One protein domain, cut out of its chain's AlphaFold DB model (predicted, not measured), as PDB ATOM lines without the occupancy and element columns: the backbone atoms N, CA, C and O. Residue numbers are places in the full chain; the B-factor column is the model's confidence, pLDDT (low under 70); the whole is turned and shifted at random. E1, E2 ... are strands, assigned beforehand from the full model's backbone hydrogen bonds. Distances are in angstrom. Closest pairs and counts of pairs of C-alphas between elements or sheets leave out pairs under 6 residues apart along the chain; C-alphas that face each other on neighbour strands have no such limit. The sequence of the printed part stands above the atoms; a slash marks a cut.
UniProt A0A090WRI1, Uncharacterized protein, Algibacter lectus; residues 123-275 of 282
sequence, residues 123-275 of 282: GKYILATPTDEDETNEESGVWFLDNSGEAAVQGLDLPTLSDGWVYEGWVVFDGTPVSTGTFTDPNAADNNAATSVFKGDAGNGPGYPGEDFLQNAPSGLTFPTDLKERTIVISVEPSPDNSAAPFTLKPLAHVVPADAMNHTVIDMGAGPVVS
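AT A GLANCE: This is residues 123 to 275 of the 282 residues of an uncharacterized protein of Algibacter lectus (UniProt A0A090WRI1). With little regular structure, this is a small sandwich wrapped in long loops: a strongly twisted sheet, E4 E3 E6 E7 E8, face to face with a small one, E1 E2 E5. Both are antiparallel. The printed part has 153 residues, 47 in eight named strands, E1 to E8 in chain order; the class is all strand. It is compact, radius of gyration of the C-alphas 14.1 A, spanning 40 by 39 by 29 A.

HOW THE PARTS SIT: Start at E1, residues 123 to 127, in a hairpin with E2, residues 141 to 143; N 126 and O 143 are 2.9 A apart. In the other sheet, E3, residues 165 to 173, and E4, residues 176 to 183, form a hairpin, with N 178 and O 171 at 2.8 A. E4 bends by 53 degrees at residue 180. E5, residues 210 to 212, is antiparallel to E2, with N 142 and O 211 at 2.9 A; its closest C-alpha to E4 is Glu 211, 4.8 A from that of Thr 180. E6, residues 231 to 238, E7, residues 250 to 255, and E8, residues 269 to 273, form a meander, each antiparallel to the one before; look at N 232 and O 254, 2.8 A, and N 271 and O 251, 2.8 A. E6 is antiparallel to E3, with N 170 and O 233 at 2.8 A.

IN THESE COORDINATES: Find C-alpha 123 at (173.313, 181.687, 154.084), where E1 begins. E3 runs 24.8 A, E6 21.5 A. E8 ends at C-alpha 273, (163.026, 170.887, 155.511).

THE WHOLE: The farthest C-alphas, of Thr 136 and Asp 163, are 41.2 A apart. The printed part has no cut; the link E3 to E4 is tight, the others long. No printed residue is under 70 in pLDDT.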
ATOM      1  N   GLY A 123     172.885 181.345 155.429       98.75
ATOM      2  CA  GLY A 123     173.313 181.687 154.084       98.75
ATOM      3  C   GLY A 123     173.133 183.154 153.766       98.75
ATOM      4  O   GLY A 123     172.218 183.809 154.262       98.75
ATOM      5  N   LYS A 124     174.013 183.639 152.904       98.88
ATOM      6  CA  LYS A 124     173.989 184.953 152.284       98.88
ATOM      7  C   LYS A 124     174.310 184.802 150.812       98.88
ATOM      8  O   LYS A 124     175.066 183.908 150.427       98.88
ATOM      9  N   TYR A 125     173.755 185.693 150.011       98.88
ATOM     10  CA  TYR A 125     174.075 185.782 148.598       98.88
ATOM     11  C   TYR A 125     174.012 187.226 148.105       98.88
ATOM     12  O   TYR A 125     173.476 188.107 148.778       98.88
ATOM     13  N   ILE A 126     174.544 187.453 146.910       98.88
ATOM     14  CA  ILE A 126     174.361 188.680 146.131       98.88
ATOM     15  C   ILE A 126     173.725 188.343 144.782       98.88
ATOM     16  O   ILE A 126     173.843 187.208 144.316       98.88
ATOM     17  N   LEU A 127     173.098 189.335 144.148       98.88
ATOM     18  CA  LEU A 127     172.801 189.288 142.715       98.88
ATOM     19  C   LEU A 127     173.930 189.981 141.947       98.88
ATOM     20  O   LEU A 127     174.229 191.141 142.255       98.88
ATOM     21  N   ALA A 128     174.581 189.266 141.035       98.56
ATOM     22  CA  ALA A 128     175.636 189.771 140.153       98.56
ATOM     23  C   ALA A 128     175.872 188.788 138.995       98.56
ATOM     24  O   ALA A 128     175.582 187.605 139.164       98.56
ATOM     25  N   THR A 129     176.468 189.252 137.895       98.62
ATOM     26  CA  THR A 129     176.827 188.466 136.698       98.62
ATOM     27  C   THR A 129     178.329 188.541 136.338       98.62
ATOM     28  O   THR A 129     178.712 188.872 135.217       98.62
ATOM     29  N   PRO A 130     179.247 188.199 137.267       98.00
ATOM     30  CA  PRO A 130     180.700 188.333 137.097       98.00
ATOM     31  C   PRO A 130     181.331 187.446 136.006       98.00
ATOM     32  O   PRO A 130     182.554 187.461 135.844       98.00
ATOM     33  N   THR A 131     180.559 186.608 135.314       98.38
ATOM     34  CA  THR A 131     181.027 185.794 134.183       98.38
ATOM     35  C   THR A 131     180.809 186.465 132.828       98.38
ATOM     36  O   THR A 131     181.164 185.871 131.809       98.38
ATOM     37  N   ASP A 132     180.302 187.696 132.781       97.44
ATOM     38  CA  ASP A 132     180.359 188.555 131.597       97.44
ATOM     39  C   ASP A 132     180.918 189.961 131.916       97.44
ATOM     40  O   ASP A 132     181.553 190.175 132.946       97.44
ATOM     41  N   GLU A 133     180.796 190.885 130.960       96.94
ATOM     42  CA  GLU A 133     181.237 192.284 131.090       96.94
ATOM     43  C   GLU A 133     180.044 193.263 130.955       96.94
ATOM     44  O   GLU A 133     180.245 194.467 130.763       96.94
ATOM     45  N   ASP A 134     178.804 192.757 130.950       96.81
ATOM     46  CA  ASP A 134     177.583 193.537 130.733       96.81
ATOM     47  C   ASP A 134     176.923 193.913 132.066       96.81
ATOM     48  O   ASP A 134     176.032 193.236 132.565       96.81
ATOM     49  N   GLU A 135     177.274 195.093 132.577       95.62
ATOM     50  CA  GLU A 135     176.737 195.630 133.839       95.62
ATOM     51  C   GLU A 135     175.209 195.909 133.821       95.62
ATOM     52  O   GLU A 135     174.656 196.438 134.790       95.62
ATOM     53  N   THR A 136     174.496 195.635 132.719       97.38
ATOM     54  CA  THR A 136     173.045 195.867 132.605       97.38
ATOM     55  C   THR A 136     172.178 194.662 132.964       97.38
ATOM     56  O   THR A 136     170.956 194.815 132.988       97.38
ATOM     57  N   ASN A 137     172.775 193.497 133.241       98.06
ATOM     58  CA  ASN A 137     172.053 192.244 133.488       98.06
ATOM     59  C   ASN A 137     172.331 191.611 134.870       98.06
ATOM     60  O   ASN A 137     171.901 190.484 135.111       98.06
ATOM     61  N   GLU A 138     172.989 192.346 135.771       98.50
ATOM     62  CA  GLU A 138     173.516 191.896 137.073       98.50
ATOM     63  C   GLU A 138     172.492 191.204 137.985       98.50
ATOM     64  O   GLU A 138     172.834 190.391 138.840       98.50
ATOM     65  N   GLU A 139     171.204 191.476 137.803       98.50
ATOM     66  CA  GLU A 139     170.129 190.762 138.487       98.50
ATOM     67  C   GLU A 139     169.921 189.310 138.030       98.50
ATOM     68  O   GLU A 139     169.043 188.653 138.582       98.50
ATOM     69  N   SER A 140     170.666 188.831 137.028       98.69
ATOM     70  CA  SER A 140     170.494 187.517 136.384       98.69
ATOM     71  C   SER A 140     171.452 186.442 136.889       98.69
ATOM     72  O   SER A 140     171.468 185.340 136.347       98.69
ATOM     73  N   GLY A 141     172.243 186.730 137.918       98.69
ATOM     74  CA  GLY A 141     173.103 185.748 138.569       98.69
ATOM     75  C   GLY A 141     172.953 185.784 140.081       98.69
ATOM     76  O   GLY A 141     172.443 186.748 140.659       98.69
ATOM     77  N   VAL A 142     173.357 184.698 140.732       98.94
ATOM     78  CA  VAL A 142     173.326 184.540 142.186       98.94
ATOM     79  C   VAL A 142     174.635 183.929 142.662       98.94
ATOM     80  O   VAL A 142     175.047 182.877 142.187       98.94
ATOM     81  N   TRP A 143     175.268 184.572 143.642       98.81
ATOM     82  CA  TRP A 143     176.537 184.113 144.206       98.81
ATOM     83  C   TRP A 143     176.466 184.058 145.720       98.81
ATOM     84  O   TRP A 143     176.156 185.061 146.367       98.81
ATOM     85  N   PHE A 144     176.780 182.897 146.290       98.88
ATOM     86  CA  PHE A 144     176.676 182.621 147.719       98.88
ATOM     87  C   PHE A 144     177.907 183.124 148.489       98.88
ATOM     88  O   PHE A 144     178.699 182.363 149.053       98.88
ATOM     89  N   LEU A 145     178.070 184.446 148.499       98.69
ATOM     90  CA  LEU A 145     179.161 185.167 149.149       98.69
ATOM     91  C   LEU A 145     178.650 186.378 149.941       98.69
ATOM     92  O   LEU A 145     177.542 186.868 149.719       98.69
ATOM     93  N   ASP A 146     179.477 186.879 150.856       98.50
ATOM     94  CA  ASP A 146     179.250 188.128 151.585       98.50
ATOM     95  C   ASP A 146     180.299 189.161 151.164       98.50
ATOM     96  O   ASP A 146     181.498 188.985 151.390       98.50
ATOM     97  N   ASN A 147     179.840 190.248 150.544       97.81
ATOM     98  CA  ASN A 147     180.672 191.348 150.061       97.81
ATOM     99  C   ASN A 147     180.542 192.631 150.903       97.81
ATOM    100  O   ASN A 147     180.878 193.714 150.430       97.81
ATOM    101  N   SER A 148     180.056 192.539 152.145       96.94
ATOM    102  CA  SER A 148     179.905 193.704 153.032       96.94
ATOM    103  C   SER A 148     181.237 194.296 153.527       96.94
ATOM    104  O   SER A 148     181.268 195.438 153.993       96.94
ATOM    105  N   GLY A 149     182.333 193.532 153.443       94.69
ATOM    106  CA  GLY A 149     183.693 193.953 153.793       94.69
ATOM    107  C   GLY A 149     184.535 194.420 152.598       94.69
ATOM    108  O   GLY A 149     184.062 194.512 151.473       94.69
ATOM    109  N   GLU A 150     185.826 194.693 152.834       90.69
ATOM    110  CA  GLU A 150     186.770 195.087 151.767       90.69
ATOM    111  C   GLU A 150     187.037 193.966 150.747       90.69
ATOM    112  O   GLU A 150     187.390 194.238 149.601       90.69
ATOM    113  N   ALA A 151     186.883 192.709 151.166       95.00
ATOM    114  CA  ALA A 151     187.001 191.530 150.323       95.00
ATOM    115  C   ALA A 151     185.791 190.621 150.548       95.00
ATOM    116  O   ALA A 151     185.313 190.499 151.678       95.00
ATOM    117  N   ALA A 152     185.332 189.972 149.477       96.88
ATOM    118  CA  ALA A 152     184.270 188.981 149.558       96.88
ATOM    119  C   ALA A 152     184.728 187.747 150.354       96.88
ATOM    120  O   ALA A 152     185.829 187.230 150.132       96.88
ATOM    121  N   VAL A 153     183.864 187.269 151.247       98.12
ATOM    122  CA  VAL A 153     184.043 186.048 152.050       98.12
ATOM    123  C   VAL A 153     182.917 185.050 151.760       98.12
ATOM    124  O   VAL A 153     181.941 185.411 151.101       98.12
ATOM    125  N   GLN A 154     183.031 183.809 152.248       98.12
ATOM    126  CA  GLN A 154     181.966 182.807 152.105       98.12
ATOM    127  C   GLN A 154     180.623 183.336 152.631       98.12
ATOM    128  O   GLN A 154     180.561 183.953 153.697       98.12
ATOM    129  N   GLY A 155     179.548 183.091 151.883       98.50
ATOM    130  CA  GLY A 155     178.193 183.485 152.271       98.50
ATOM    131  C   GLY A 155     177.450 182.390 153.029       98.50
ATOM    132  O   GLY A 155     176.483 182.682 153.724       98.50
ATOM    133  N   LEU A 156     177.893 181.138 152.914       98.81
ATOM    134  CA  LEU A 156     177.240 179.974 153.507       98.81
ATOM    135  C   LEU A 156     178.000 179.494 154.746       98.81
ATOM    136  O   LEU A 156     179.227 179.379 154.732       98.81
ATOM    137  N   ASP A 157     177.256 179.167 155.797       98.56
ATOM    138  CA  ASP A 157     177.730 178.405 156.952       98.56
ATOM    139  C   ASP A 157     176.878 177.139 157.048       98.56
ATOM    140  O   ASP A 157     175.692 177.189 157.391       98.56
ATOM    141  N   LEU A 158     177.474 176.021 156.641       98.62
ATOM    142  CA  LEU A 158     176.814 174.735 156.449       98.62
ATOM    143  C   LEU A 158     177.637 173.638 157.132       98.62
ATOM    144  O   LEU A 158     178.870 173.663 157.055       98.62
ATOM    145  N   PRO A 159     176.998 172.649 157.780       98.25
ATOM    146  CA  PRO A 159     177.724 171.527 158.358       98.25
ATOM    147  C   PRO A 159     178.368 170.669 157.264       98.25
ATOM    148  O   PRO A 159     177.880 170.582 156.135       98.25
ATOM    149  N   THR A 160     179.444 169.970 157.615       97.94
ATOM    150  CA  THR A 160     179.999 168.921 156.754       97.94
ATOM    151  C   THR A 160     178.984 167.790 156.606       97.94
ATOM    152  O   THR A 160     178.463 167.292 157.603       97.94
ATOM    153  N   LEU A 161     178.719 167.392 155.363       98.56
ATOM    154  CA  LEU A 161     177.843 166.271 155.050       98.56
ATOM    155  C   LEU A 161     178.588 164.941 155.196       98.56
ATOM    156  O   LEU A 161     179.797 164.863 154.972       98.56
ATOM    157  N   SER A 162     177.853 163.896 155.562       98.12
ATOM    158  CA  SER A 162     178.356 162.521 155.513       98.12
ATOM    159  C   SER A 162     178.571 162.065 154.063       98.12
ATOM    160  O   SER A 162     177.982 162.621 153.137       98.12
ATOM    161  N   ASP A 163     179.398 161.034 153.864       97.00
ATOM    162  CA  ASP A 163     179.660 160.467 152.535       97.00
ATOM    163  C   ASP A 163     178.358 160.106 151.798       97.00
ATOM    164  O   ASP A 163     177.395 159.637 152.402       97.00
ATOM    165  N   GLY A 164     178.350 160.285 150.475       97.31
ATOM    166  CA  GLY A 164     177.169 160.050 149.637       97.31
ATOM    167  C   GLY A 164     176.229 161.251 149.523       97.31
ATOM    168  O   GLY A 164     175.190 161.127 148.886       97.31
ATOM    169  N   TRP A 165     176.587 162.404 150.093       98.56
ATOM    170  CA  TRP A 165     175.790 163.628 150.031       98.56
ATOM    171  C   TRP A 165     176.614 164.824 149.550       98.56
ATOM    172  O   TRP A 165     177.816 164.918 149.805       98.56
ATOM    173  N   VAL A 166     175.955 165.757 148.869       98.69
ATOM    174  CA  VAL A 166     176.536 167.013 148.373       98.69
ATOM    175  C   VAL A 166     175.521 168.148 148.538       98.69
ATOM    176  O   VAL A 166     174.325 167.886 148.620       98.69
ATOM    177  N   TYR A 167     175.964 169.402 148.634       98.81
ATOM    178  CA  TYR A 167     175.044 170.539 148.545       98.81
ATOM    179  C   TYR A 167     174.811 170.923 147.089       98.81
ATOM    180  O   TYR A 167     175.712 170.790 146.261       98.81
ATOM    181  N   GLU A 168     173.644 171.480 146.787       98.81
ATOM    182  CA  GLU A 168     173.370 172.100 145.493       98.81
ATOM    183  C   GLU A 168     172.596 173.404 145.675       98.81
ATOM    184  O   GLU A 168     171.704 173.514 146.526       98.81
ATOM    185  N   GLY A 169     172.985 174.422 144.909       98.75
ATOM    186  CA  GLY A 169     172.266 175.688 144.840       98.75
ATOM    187  C   GLY A 169     171.256 175.686 143.698       98.75
ATOM    188  O   GLY A 169     171.483 175.083 142.652       98.75
ATOM    189  N   TRP A 170     170.135 176.380 143.890       98.81
ATOM    190  CA  TRP A 170     169.051 176.432 142.911       98.81
ATOM    191  C   TRP A 170     168.406 177.804 142.831       98.81
ATOM    192  O   TRP A 170     168.249 178.497 143.840       98.81
ATOM    193  N   VAL A 171     167.896 178.114 141.643       98.69
ATOM    194  CA  VAL A 171     166.939 179.195 141.408       98.69
ATOM    195  C   VAL A 171     165.656 178.623 140.826       98.69
ATOM    196  O   VAL A 171     165.678 177.856 139.866       98.69
ATOM    197  N   VAL A 172     164.510 178.987 141.403       98.19
ATOM    198  CA  VAL A 172     163.195 178.516 140.953       98.19
ATOM    199  C   VAL A 172     162.553 179.547 140.023       98.19
ATOM    200  O   VAL A 172     161.996 180.553 140.471       98.19
ATOM    201  N   PHE A 173     162.581 179.266 138.720       96.44
ATOM    202  CA  PHE A 173     161.963 180.070 137.666       96.44
ATOM    203  C   PHE A 173     160.551 179.575 137.362       96.44
ATOM    204  O   PHE A 173     160.375 178.529 136.744       96.44
ATOM    205  N   ASP A 174     159.529 180.317 137.797       87.56
ATOM    206  CA  ASP A 174     158.119 179.982 137.527       87.56
ATOM    207  C   ASP A 174     157.763 178.517 137.872       87.56
ATOM    208  O   ASP A 174     157.020 177.841 137.163       87.56
ATOM    209  N   GLY A 175     158.325 178.014 138.978       90.06
ATOM    210  CA  GLY A 175     158.157 176.632 139.447       90.06
ATOM    211  C   GLY A 175     159.158 175.620 138.877       90.06
ATOM    212  O   GLY A 175     159.154 174.473 139.311       90.06
ATOM    213  N   THR A 176     160.031 176.031 137.955       96.00
ATOM    214  CA  THR A 176     161.105 175.200 137.394       96.00
ATOM    215  C   THR A 176     162.412 175.468 138.143       96.00
ATOM    216  O   THR A 176     162.956 176.566 138.008       96.00
ATOM    217  N   PRO A 177     162.926 174.524 138.947       97.56
ATOM    218  CA  PRO A 177     164.240 174.669 139.557       97.56
ATOM    219  C   PRO A 177     165.331 174.555 138.485       97.56
ATOM    220  O   PRO A 177     165.280 173.679 137.623       97.56
ATOM    221  N   VAL A 178     166.313 175.447 138.541       98.31
ATOM    222  CA  VAL A 178     167.524 175.404 137.721       98.31
ATOM    223  C   VAL A 178     168.716 175.479 138.663       98.31
ATOM    224  O   VAL A 178     168.781 176.364 139.517       98.31
ATOM    225  N   SER A 179     169.612 174.508 138.527       98.19
ATOM    226  CA  SER A 179     170.807 174.382 139.354       98.19
ATOM    227  C   SER A 179     171.783 175.530 139.108       98.19
ATOM    228  O   SER A 179     171.960 175.961 137.966       98.19
ATOM    229  N   THR A 180     172.420 176.001 140.180       98.44
ATOM    230  CA  THR A 180     173.647 176.803 140.110       98.44
ATOM    231  C   THR A 180     174.872 175.896 140.031       98.44
ATOM    232  O   THR A 180     175.851 176.223 139.375       98.44
ATOM    233  N   GLY A 181     174.803 174.728 140.669       98.12
ATOM    234  CA  GLY A 181     175.918 173.812 140.781       98.12
ATOM    235  C   GLY A 181     175.989 173.080 142.109       98.12
ATOM    236  O   GLY A 181     175.569 173.591 143.150       98.12
ATOM    237  N   THR A 182     176.577 171.883 142.079       98.50
ATOM    238  CA  THR A 182     176.861 171.090 143.285       98.50
ATOM    239  C   THR A 182     178.179 171.512 143.937       98.50
ATOM    240  O   THR A 182     179.154 171.765 143.226       98.50
ATOM    241  N   PHE A 183     178.268 171.489 145.264       98.69
ATOM    242  CA  PHE A 183     179.492 171.784 146.014       98.69
ATOM    243  C   PHE A 183     179.527 171.045 147.360       98.69
ATOM    244  O   PHE A 183     178.501 170.746 147.965       98.69
ATOM    245  N   THR A 184     180.728 170.750 147.859       97.62
ATOM    246  CA  THR A 184     180.929 170.191 149.214       97.62
ATOM    247  C   THR A 184     181.556 171.192 150.178       97.62
ATOM    248  O   THR A 184     181.424 171.041 151.389       97.62
ATOM    249  N   ASP A 185     182.260 172.195 149.649       98.12
ATOM    250  CA  ASP A 185     182.917 173.246 150.421       98.12
ATOM    251  C   ASP A 185     182.244 174.595 150.108       98.12
ATOM    252  O   ASP A 185     182.356 175.069 148.976       98.12
ATOM    253  N   PRO A 186     181.546 175.227 151.072       97.62
ATOM    254  CA  PRO A 186     180.907 176.530 150.868       97.62
ATOM    255  C   PRO A 186     181.897 177.677 150.598       97.62
ATOM    256  O   PRO A 186     181.481 178.779 150.242       97.62
ATOM    257  N   ASN A 187     183.199 177.445 150.783       97.50
ATOM    258  CA  ASN A 187     184.274 178.405 150.549       97.50
ATOM    259  C   ASN A 187     185.058 178.111 149.247       97.50
ATOM    260  O   ASN A 187     186.182 178.590 149.077       97.50
ATOM    261  N   ALA A 188     184.487 177.307 148.347       98.12
ATOM    262  CA  ALA A 188     185.031 177.008 147.026       98.12
ATOM    263  C   ALA A 188     183.957 177.181 145.940       98.12
ATOM    264  O   ALA A 188     182.765 177.151 146.224       98.12
ATOM    265  N   ALA A 189     184.384 177.344 144.686       98.38
ATOM    266  CA  ALA A 189     183.468 177.328 143.548       98.38
ATOM    267  C   ALA A 189     182.754 175.970 143.435       98.38
ATOM    268  O   ALA A 189     183.309 174.937 143.825       98.38
ATOM    269  N   ASP A 190     181.548 175.971 142.874       98.00
ATOM    270  CA  ASP A 190     180.833 174.734 142.574       98.00
ATOM    271  C   ASP A 190     181.515 173.908 141.470       98.00
ATOM    272  O   ASP A 190     182.396 174.352 140.723       98.00
ATOM    273  N   ASN A 191     181.136 172.632 141.410       97.56
ATOM    274  CA  ASN A 191     181.793 171.623 140.583       97.56
ATOM    275  C   ASN A 191     181.684 171.918 139.076       97.56
ATOM    276  O   ASN A 191     182.511 171.441 138.293       97.56
ATOM    277  N   ASN A 192     180.679 172.688 138.660       97.00
ATOM    278  CA  ASN A 192     180.412 173.081 137.278       97.00
ATOM    279  C   ASN A 192     180.872 174.506 136.945       97.00
ATOM    280  O   ASN A 192     180.748 174.861 135.776       97.00
ATOM    281  N   ALA A 193     181.473 175.289 137.849       97.94
ATOM    282  CA  ALA A 193     181.917 176.663 137.560       97.94
ATOM    283  C   ALA A 193     182.716 176.790 136.242       97.94
ATOM    284  O   ALA A 193     182.573 177.735 135.463       97.94
ATOM    285  N   ALA A 194     183.554 175.795 135.925       97.69
ATOM    286  CA  ALA A 194     184.322 175.765 134.680       97.69
ATOM    287  C   ALA A 194     183.530 175.282 133.450       97.69
ATOM    288  O   ALA A 194     183.877 175.655 132.327       97.69
ATOM    289  N   THR A 195     182.486 174.477 133.638       97.44
ATOM    290  CA  THR A 195     181.780 173.744 132.573       97.44
ATOM    291  C   THR A 195     180.315 174.129 132.406       97.44
ATOM    292  O   THR A 195     179.655 173.559 131.539       97.44
ATOM    293  N   SER A 196     179.796 175.045 133.224       97.69
ATOM    294  CA  SER A 196     178.409 175.472 133.136       97.69
ATOM    295  C   SER A 196     178.092 176.018 131.750       97.69
ATOM    296  O   SER A 196     178.908 176.689 131.114       97.69
ATOM    297  N   VAL A 197     176.887 175.696 131.288       97.69
ATOM    298  CA  VAL A 197     176.338 176.193 130.031       97.69
ATOM    299  C   VAL A 197     175.595 177.514 130.213       97.69
ATOM    300  O   VAL A 197     175.260 178.122 129.202       97.69
ATOM    301  N   PHE A 198     175.315 177.949 131.448       98.50
ATOM    302  CA  PHE A 198     174.522 179.152 131.719       98.50
ATOM    303  C   PHE A 198     175.366 180.420 131.837       98.50
ATOM    304  O   PHE A 198     174.931 181.465 131.343       98.50
ATOM    305  N   LYS A 199     176.572 180.305 132.406       98.06
ATOM    306  CA  LYS A 199     177.530 181.405 132.568       98.06
ATOM    307  C   LYS A 199     177.907 182.097 131.260       98.06
ATOM    308  O   LYS A 199     177.824 181.489 130.195       98.06
ATOM    309  N   GLY A 200     178.411 183.320 131.350       98.00
ATOM    310  CA  GLY A 200     178.991 184.080 130.246       98.00
ATOM    311  C   GLY A 200     180.410 183.643 129.853       98.00
ATOM    312  O   GLY A 200     180.936 182.616 130.291       98.00
ATOM    313  N   ASP A 201     181.042 184.444 128.991       96.81
ATOM    314  CA  ASP A 201     182.333 184.127 128.362       96.81
ATOM    315  C   ASP A 201     183.565 184.714 129.098       96.81
ATOM    316  O   ASP A 201     184.704 184.439 128.705       96.81
ATOM    317  N   ALA A 202     183.376 185.518 130.153       95.50
ATOM    318  CA  ALA A 202     184.433 186.284 130.834       95.50
ATOM    319  C   ALA A 202     185.100 185.558 132.022       95.50
ATOM    320  O   ALA A 202     185.928 186.137 132.726       95.50
ATOM    321  N   GLY A 203     184.823 184.269 132.237       95.62
ATOM    322  CA  GLY A 203     185.518 183.465 133.244       95.62
ATOM    323  C   GLY A 203     184.643 182.391 133.876       95.62
ATOM    324  O   GLY A 203     183.728 181.865 133.251       95.62
ATOM    325  N   ASN A 204     184.965 182.041 135.122       97.75
ATOM    326  CA  ASN A 204     184.212 181.069 135.926       97.75
ATOM    327  C   ASN A 204     183.553 181.719 137.155       97.75
ATOM    328  O   ASN A 204     183.070 181.005 138.022       97.75
ATOM    329  N   GLY A 205     183.593 183.053 137.247       97.00
ATOM    330  CA  GLY A 205     183.067 183.806 138.379       97.00
ATOM    331  C   GLY A 205     183.918 183.693 139.655       97.00
ATOM    332  O   GLY A 205     185.090 183.295 139.600       97.00
ATOM    333  N   PRO A 206     183.369 184.133 140.800       97.06
ATOM    334  CA  PRO A 206     183.980 184.032 142.120       97.06
ATOM    335  C   PRO A 206     184.401 182.613 142.526       97.06
ATOM    336  O   PRO A 206     183.858 181.613 142.080       97.06
ATOM    337  N   GLY A 207     185.343 182.525 143.470       97.75
ATOM    338  CA  GLY A 207     185.753 181.264 144.105       97.75
ATOM    339  C   GLY A 207     184.767 180.741 145.156       97.75
ATOM    340  O   GLY A 207     185.211 180.162 146.141       97.75
ATOM    341  N   TYR A 208     183.472 180.985 144.971       98.56
ATOM    342  CA  TYR A 208     182.375 180.614 145.869       98.56
ATOM    343  C   TYR A 208     181.252 179.982 145.040       98.56
ATOM    344  O   TYR A 208     181.210 180.241 143.836       98.56
ATOM    345  N   PRO A 209     180.338 179.196 145.632       98.81
ATOM    346  CA  PRO A 209     179.234 178.613 144.878       98.81
ATOM    347  C   PRO A 209     178.347 179.708 144.276       98.81
ATOM    348  O   PRO A 209     178.108 180.740 144.922       98.81
ATOM    349  N   GLY A 210     177.837 179.496 143.066       98.62
ATOM    350  CA  GLY A 210     177.013 180.487 142.388       98.62
ATOM    351  C   GLY A 210     177.005 180.324 140.878       98.62
ATOM    352  O   GLY A 210     177.826 179.622 140.303       98.62
ATOM    353  N   GLU A 211     176.056 180.988 140.236       98.69
ATOM    354  CA  GLU A 211     175.849 180.867 138.800       98.69
ATOM    355  C   GLU A 211     175.296 182.153 138.209       98.69
ATOM    356  O   GLU A 211     174.477 182.845 138.826       98.69
ATOM    357  N   ASP A 212     175.685 182.394 136.962       98.62
ATOM    358  CA  ASP A 212     175.078 183.406 136.120       98.62
ATOM    359  C   ASP A 212     174.135 182.737 135.124       98.62
ATOM    360  O   ASP A 212     174.511 181.836 134.376       98.62
ATOM    361  N   PHE A 213     172.895 183.208 135.055       98.56
ATOM    362  CA  PHE A 213     171.917 182.724 134.088       98.56
ATOM    363  C   PHE A 213     171.893 183.656 132.881       98.56
ATOM    364  O   PHE A 213     170.987 184.475 132.748       98.56
ATOM    365  N   LEU A 214     172.897 183.550 132.005       98.56
ATOM    366  CA  LEU A 214     173.105 184.478 130.881       98.56
ATOM    367  C   LEU A 214     172.800 183.858 129.518       98.56
ATOM    368  O   LEU A 214     172.302 184.531 128.616       98.56
ATOM    369  N   GLN A 215     173.073 182.566 129.357       97.94
ATOM    370  CA  GLN A 215     172.950 181.871 128.078       97.94
ATOM    371  C   GLN A 215     172.368 180.463 128.221       97.94
ATOM    372  O   GLN A 215     172.185 179.943 129.313       97.94
ATOM    373  N   ASN A 216     172.014 179.854 127.084       97.62
ATOM    374  CA  ASN A 216     171.493 178.483 126.995       97.62
ATOM    375  C   ASN A 216     170.322 178.177 127.948       97.62
ATOM    376  O   ASN A 216     170.243 177.084 128.509       97.62
ATOM    377  N   ALA A 217     169.401 179.136 128.101       97.19
ATOM    378  CA  ALA A 217     168.220 178.973 128.940       97.19
ATOM    379  C   ALA A 217     167.476 177.659 128.630       97.19
ATOM    380  O   ALA A 217     167.238 177.357 127.449       97.19
ATOM    381  N   PRO A 218     167.075 176.883 129.657       95.00
ATOM    382  CA  PRO A 218     166.238 175.708 129.465       95.00
ATOM    383  C   PRO A 218     164.953 176.034 128.694       95.00
ATOM    384  O   PRO A 218     164.446 177.157 128.722       95.00
ATOM    385  N   SER A 219     164.393 175.033 128.010       94.75
ATOM    386  CA  SER A 219     163.165 175.206 127.227       94.75
ATOM    387  C   SER A 219     162.035 175.797 128.075       94.75
ATOM    388  O   SER A 219     161.625 175.201 129.066       94.75
ATOM    389  N   GLY A 220     161.478 176.926 127.631       93.94
ATOM    390  CA  GLY A 220     160.404 177.636 128.332       93.94
ATOM    391  C   GLY A 220     160.883 178.777 129.231       93.94
ATOM    392  O   GLY A 220     160.050 179.567 129.663       93.94
ATOM    393  N   LEU A 221     162.194 178.906 129.448       96.50
ATOM    394  CA  LEU A 221     162.818 180.026 130.148       96.50
ATOM    395  C   LEU A 221     163.526 180.961 129.156       96.50
ATOM    396  O   LEU A 221     163.645 180.684 127.961       96.50
ATOM    397  N   THR A 222     163.967 182.117 129.638       96.44
ATOM    398  CA  THR A 222     164.765 183.085 128.878       96.44
ATOM    399  C   THR A 222     165.847 183.605 129.797       96.44
ATOM    400  O   THR A 222     165.530 183.917 130.935       96.44
ATOM    401  N   PHE A 223     167.078 183.682 129.302       97.62
ATOM    402  CA  PHE A 223     168.237 184.253 129.986       97.62
ATOM    403  C   PHE A 223     168.869 185.328 129.081       97.62
ATOM    404  O   PHE A 223     168.835 185.145 127.855       97.62
ATOM    405  N   PRO A 224     169.409 186.430 129.638       98.06
ATOM    406  CA  PRO A 224     169.336 186.830 131.050       98.06
ATOM    407  C   PRO A 224     167.907 187.147 131.516       98.06
ATOM    408  O   PRO A 224     167.043 187.486 130.703       98.06
ATOM    409  N   THR A 225     167.637 187.001 132.817       95.94
ATOM    410  CA  THR A 225     166.342 187.354 133.421       95.94
ATOM    411  C   THR A 225     166.511 187.802 134.865       95.94
ATOM    412  O   THR A 225     167.315 187.243 135.600       95.94
ATOM    413  N   ASP A 226     165.665 188.739 135.296       98.00
ATOM    414  CA  ASP A 226     165.661 189.227 136.676       98.00
ATOM    415  C   ASP A 226     165.314 188.112 137.680       98.00
ATOM    416  O   ASP A 226     164.247 187.486 137.596       98.00
ATOM    417  N   LEU A 227     166.222 187.871 138.633       98.62
ATOM    418  CA  LEU A 227     166.031 186.927 139.733       98.62
ATOM    419  C   LEU A 227     165.220 187.508 140.900       98.62
ATOM    420  O   LEU A 227     164.863 186.765 141.817       98.62
ATOM    421  N   LYS A 228     164.887 188.802 140.900       98.56
ATOM    422  CA  LYS A 228     163.985 189.382 141.905       98.56
ATOM    423  C   LYS A 228     162.633 188.673 141.886       98.56
ATOM    424  O   LYS A 228     162.135 188.256 140.843       98.56
ATOM    425  N   GLU A 229     162.062 188.489 143.073       98.19
ATOM    426  CA  GLU A 229     160.847 187.701 143.322       98.19
ATOM    427  C   GLU A 229     160.963 186.194 143.007       98.19
ATOM    428  O   GLU A 229     159.999 185.450 143.209       98.19
ATOM    429  N   ARG A 230     162.130 185.701 142.564       98.38
ATOM    430  CA  ARG A 230     162.407 184.262 142.426       98.38
ATOM    431  C   ARG A 230     162.836 183.662 143.760       98.38
ATOM    432  O   ARG A 230     163.223 184.374 144.683       98.38
ATOM    433  N   THR A 231     162.770 182.338 143.867       98.56
ATOM    434  CA  THR A 231     163.224 181.622 145.069       98.56
ATOM    435  C   THR A 231     164.620 181.060 144.848       98.56
ATOM    436  O   THR A 231     164.821 180.303 143.901       98.56
ATOM    437  N   ILE A 232     165.549 181.382 145.745       98.81
ATOM    438  CA  ILE A 232     166.878 180.772 145.851       98.81
ATOM    439  C   ILE A 232     166.822 179.678 146.919       98.81
ATOM    440  O   ILE A 232     166.244 179.896 147.988       98.81
ATOM    441  N   VAL A 233     167.404 178.511 146.652       98.81
ATOM    442  CA  VAL A 233     167.388 177.352 147.561       98.81
ATOM    443  C   VAL A 233     168.785 176.745 147.652       98.81
ATOM    444  O   VAL A 233     169.468 176.644 146.640       98.81
ATOM    445  N   ILE A 234     169.183 176.317 148.852       98.88
ATOM    446  CA  ILE A 234     170.255 175.331 149.042       98.88
ATOM    447  C   ILE A 234     169.599 174.029 149.490       98.88
ATOM    448  O   ILE A 234     168.816 174.034 150.448       98.88
ATOM    449  N   SER A 235     169.926 172.934 148.819       98.75
ATOM    450  CA  SER A 235     169.495 171.577 149.154       98.75
ATOM    451  C   SER A 235     170.679 170.667 149.469       98.75
ATOM    452  O   SER A 235     171.835 171.018 149.232       98.75
ATOM    453  N   VAL A 236     170.377 169.511 150.060       98.69
ATOM    454  CA  VAL A 236     171.308 168.398 150.260       98.69
ATOM    455  C   VAL A 236     170.873 167.261 149.348       98.69
ATOM    456  O   VAL A 236     169.791 166.706 149.539       98.69
ATOM    457  N   GLU A 237     171.721 166.925 148.386       98.25
ATOM    458  CA  GLU A 237     171.440 165.999 147.291       98.25
ATOM    459  C   GLU A 237     172.164 164.662 147.498       98.25
ATOM    460  O   GLU A 237     173.315 164.653 147.969       98.25
ATOM    461  N   PRO A 238     171.534 163.521 147.160       97.19
ATOM    462  CA  PRO A 238     172.239 162.248 147.099       97.19
ATOM    463  C   PRO A 238     173.335 162.308 146.025       97.19
ATOM    464  O   PRO A 238     173.200 162.972 145.006       97.19
ATOM    465  N   SER A 239     174.449 161.613 146.236       94.62
ATOM    466  CA  SER A 239     175.553 161.558 145.277       94.62
ATOM    467  C   SER A 239     175.950 160.100 145.022       94.62
ATOM    468  O   SER A 239     176.474 159.450 145.933       94.62
ATOM    469  N   PRO A 240     175.731 159.563 143.803       88.50
ATOM    470  CA  PRO A 240     175.208 160.240 142.608       88.50
ATOM    471  C   PRO A 240     173.714 160.604 142.705       88.50
ATOM    472  O   PRO A 240     172.945 159.863 143.310       88.50
ATOM    473  N   ASP A 241     173.325 161.702 142.050       87.75
ATOM    474  CA  ASP A 241     171.928 162.118 141.877       87.75
ATOM    475  C   ASP A 241     171.418 161.734 140.477       87.75
ATOM    476  O   ASP A 241     172.160 161.766 139.487       87.75
ATOM    477  N   ASN A 242     170.144 161.369 140.389       82.00
ATOM    478  CA  ASN A 242     169.419 161.090 139.152       82.00
ATOM    479  C   ASN A 242     168.215 162.018 138.930       82.00
ATOM    480  O   ASN A 242     167.536 161.897 137.904       82.00
ATOM    481  N   SER A 243     167.932 162.912 139.874       89.62
ATOM    482  CA  SER A 243     166.862 163.889 139.783       89.62
ATOM    483  C   SER A 243     167.334 165.154 139.063       89.62
ATOM    484  O   SER A 243     168.496 165.533 139.091       89.62
ATOM    485  N   ALA A 244     166.404 165.823 138.382       90.44
ATOM    486  CA  ALA A 244     166.608 167.189 137.890       90.44
ATOM    487  C   ALA A 244     165.972 168.239 138.822       90.44
ATOM    488  O   ALA A 244     166.007 169.433 138.530       90.44
ATOM    489  N   ALA A 245     165.319 167.789 139.896       93.25
ATOM    490  CA  ALA A 245     164.652 168.617 140.888       93.25
ATOM    491  C   ALA A 245     165.348 168.472 142.254       93.25
ATOM    492  O   ALA A 245     165.769 167.360 142.569       93.25
ATOM    493  N   PRO A 246     165.386 169.536 143.080       95.75
ATOM    494  CA  PRO A 246     166.088 169.505 144.356       95.75
ATOM    495  C   PRO A 246     165.498 168.481 145.327       95.75
ATOM    496  O   PRO A 246     164.284 168.533 145.608       95.75
ATOM    497  N   PHE A 247     166.357 167.664 145.932       96.94
ATOM    498  CA  PHE A 247     165.981 166.646 146.908       96.94
ATOM    499  C   PHE A 247     165.342 167.241 148.172       96.94
ATOM    500  O   PHE A 247     165.421 168.442 148.463       96.94
ATOM    501  N   THR A 248     164.623 166.412 148.925       96.00
ATOM    502  CA  THR A 248     163.723 166.819 150.015       96.00
ATOM    503  C   THR A 248     164.381 167.711 151.080       96.00
ATOM    504  O   THR A 248     163.759 168.683 151.513       96.00
ATOM    505  N   LEU A 249     165.643 167.457 151.451       98.25
ATOM    506  CA  LEU A 249     166.389 168.246 152.439       98.25
ATOM    507  C   LEU A 249     166.802 169.600 151.848       98.25
ATOM    508  O   LEU A 249     167.670 169.682 150.986       98.25
ATOM    509  N   LYS A 250     166.194 170.676 152.348       98.00
ATOM    510  CA  LYS A 250     166.369 172.054 151.873       98.00
ATOM    511  C   LYS A 250     166.654 172.955 153.076       98.00
ATOM    512  O   LYS A 250     165.708 173.547 153.609       98.00
ATOM    513  N   PRO A 251     167.909 173.024 153.561       98.50
ATOM    514  CA  PRO A 251     168.250 173.769 154.769       98.50
ATOM    515  C   PRO A 251     168.056 175.279 154.656       98.50
ATOM    516  O   PRO A 251     167.766 175.924 155.664       98.50
ATOM    517  N   LEU A 252     168.184 175.850 153.454       98.81
ATOM    518  CA  LEU A 252     168.062 177.288 153.223       98.81
ATOM    519  C   LEU A 252     167.149 177.560 152.033       98.81
ATOM    520  O   LEU A 252     167.255 176.911 150.994       98.81
ATOM    521  N   ALA A 253     166.269 178.546 152.177       98.50
ATOM    522  CA  ALA A 253     165.466 179.055 151.077       98.50
ATOM    523  C   ALA A 253     165.149 180.535 151.293       98.50
ATOM    524  O   ALA A 253     164.955 180.992 152.423       98.50
ATOM    525  N   HIS A 254     165.072 181.292 150.206       98.62
ATOM    526  CA  HIS A 254     164.741 182.706 150.267       98.62
ATOM    527  C   HIS A 254     164.058 183.174 148.986       98.62
ATOM    528  O   HIS A 254     164.502 182.841 147.893       98.62
ATOM    529  N   VAL A 255     162.989 183.960 149.121       98.56
ATOM    530  CA  VAL A 255     162.404 184.682 147.985       98.56
ATOM    531  C   VAL A 255     163.146 186.006 147.862       98.56
ATOM    532  O   VAL A 255     163.119 186.810 148.791       98.56
ATOM    533  N   VAL A 256     163.806 186.228 146.728       98.69
ATOM    534  CA  VAL A 256     164.553 187.460 146.462       98.69
ATOM    535  C   VAL A 256     163.593 188.661 146.557       98.69
ATOM    536  O   VAL A 256     162.555 188.651 145.891       98.69
ATOM    537  N   PRO A 257     163.900 189.707 147.346       98.56
ATOM    538  CA  PRO A 257     163.043 190.883 147.454       98.56
ATOM    539  C   PRO A 257     162.856 191.584 146.105       98.56
ATOM    540  O   PRO A 257     163.799 191.702 145.324       98.56
ATOM    541  N   ALA A 258     161.653 192.100 145.848       98.31
ATOM    542  CA  ALA A 258     161.342 192.829 144.614       98.31
ATOM    543  C   ALA A 258     162.191 194.106 144.434       98.31
ATOM    544  O   ALA A 258     162.403 194.566 143.316       98.31
ATOM    545  N   ASP A 259     162.669 194.684 145.536       97.94
ATOM    546  CA  ASP A 259     163.517 195.875 145.591       97.94
ATOM    547  C   ASP A 259     164.985 195.556 145.924       97.94
ATOM    548  O   ASP A 259     165.744 196.461 146.281       97.94
ATOM    549  N   ALA A 260     165.400 194.288 145.803       98.31
ATOM    550  CA  ALA A 260     166.785 193.892 146.016       98.31
ATOM    551  C   ALA A 260     167.731 194.690 145.105       98.31
ATOM    552  O   ALA A 260     167.514 194.806 143.897       98.31
ATOM    553  N   MET A 261     168.790 195.237 145.699       98.19
ATOM    554  CA  MET A 261     169.851 195.918 144.964       98.19
ATOM    555  C   MET A 261     170.887 194.899 144.489       98.19
ATOM    556  O   MET A 261     171.307 194.036 145.261       98.19
ATOM    557  N   ASN A 262     171.348 195.048 143.248       98.31
ATOM    558  CA  ASN A 262     172.462 194.263 142.720       98.31
ATOM    559  C   ASN A 262     173.734 194.542 143.550       98.31
ATOM    560  O   ASN A 262     173.880 195.608 144.161       98.31
ATOM    561  N   HIS A 263     174.635 193.563 143.617       97.88
ATOM    562  CA  HIS A 263     175.882 193.593 144.394       97.88
ATOM    563  C   HIS A 263     175.725 193.949 145.880       97.88
ATOM    564  O   HIS A 263     176.680 194.404 146.511       97.88
ATOM    565  N   THR A 264     174.542 193.769 146.459       98.19
ATOM    566  CA  THR A 264     174.314 193.973 147.891       98.19
ATOM    567  C   THR A 264     173.964 192.645 148.530       98.19
ATOM    568  O   THR A 264     173.182 191.879 147.972       98.19
ATOM    569  N   VAL A 265     174.554 192.375 149.694       98.44
ATOM    570  CA  VAL A 265     174.314 191.135 150.431       98.44
ATOM    571  C   VAL A 265     172.852 191.006 150.859       98.44
ATOM    572  O   VAL A 265     172.236 191.963 151.337       98.44
ATOM    573  N   ILE A 266     172.314 189.803 150.692       98.81
ATOM    574  CA  ILE A 266     170.962 189.405 151.070       98.81
ATOM    575  C   ILE A 266     171.078 188.173 151.965       98.81
ATOM    576  O   ILE A 266     171.690 187.177 151.581       98.81
ATOM    577  N   ASP A 267     170.489 188.241 153.158       98.62
ATOM    578  CA  ASP A 267     170.421 187.103 154.074       98.62
ATOM    579  C   ASP A 267     169.352 186.103 153.609       98.62
ATOM    580  O   ASP A 267     168.225 186.477 153.276       98.62
ATOM    581  N   MET A 268     169.689 184.814 153.618       98.56
ATOM    582  CA  MET A 268     168.732 183.733 153.399       98.56
ATOM    583  C   MET A 268     167.965 183.406 154.682       98.56
ATOM    584  O   MET A 268     168.445 183.600 155.800       98.56
ATOM    585  N   GLY A 269     166.768 182.844 154.513       97.00
ATOM    586  CA  GLY A 269     166.000 182.252 155.601       97.00
ATOM    587  C   GLY A 269     166.242 180.751 155.739       97.00
ATOM    588  O   GLY A 269     166.813 180.100 154.858       97.00
ATOM    589  N   ALA A 270     165.737 180.192 156.840       97.00
ATOM    590  CA  ALA A 270     165.624 178.747 156.990       97.00
ATOM    591  C   ALA A 270     164.745 178.174 155.871       97.00
ATOM    592  O   ALA A 270     163.670 178.703 155.569       97.00
ATOM    593  N   GLY A 271     165.209 177.089 155.266       97.44
ATOM    594  CA  GLY A 271     164.454 176.369 154.261       97.44
ATOM    595  C   GLY A 271     163.368 175.474 154.871       97.44
ATOM    596  O   GLY A 271     163.249 175.345 156.094       97.44
ATOM    597  N   PRO A 272     162.520 174.875 154.022       96.19
ATOM    598  CA  PRO A 272     161.309 174.189 154.466       96.19
ATOM    599  C   PRO A 272     161.568 172.864 155.193       96.19
ATOM    600  O   PRO A 272     160.704 172.422 155.951       96.19
ATOM    601  N   VAL A 273     162.718 172.217 154.965       97.69
ATOM    602  CA  VAL A 273     163.026 170.887 155.511       97.69
ATOM    603  C   VAL A 273     164.498 170.827 155.915       97.69
ATOM    604  O   VAL A 273     165.378 170.655 155.079       97.69
ATOM    605  N   VAL A 274     164.760 170.947 157.216       96.94
ATOM    606  CA  VAL A 274     166.107 170.822 157.811       96.94
ATOM    607  C   VAL A 274     166.370 169.429 158.389       96.94
ATOM    608  O   VAL A 274     167.496 169.106 158.751       96.94
ATOM    609  N   SER A 275     165.335 168.601 158.513       97.25
ATOM    610  CA  SER A 275     165.470 167.230 158.982       97.25
ATOM    611  C   SER A 275     164.324 166.354 158.501       97.25
ATOM    612  O   SER A 275     163.199 166.811 158.291       97.25
TER     613      SER A 275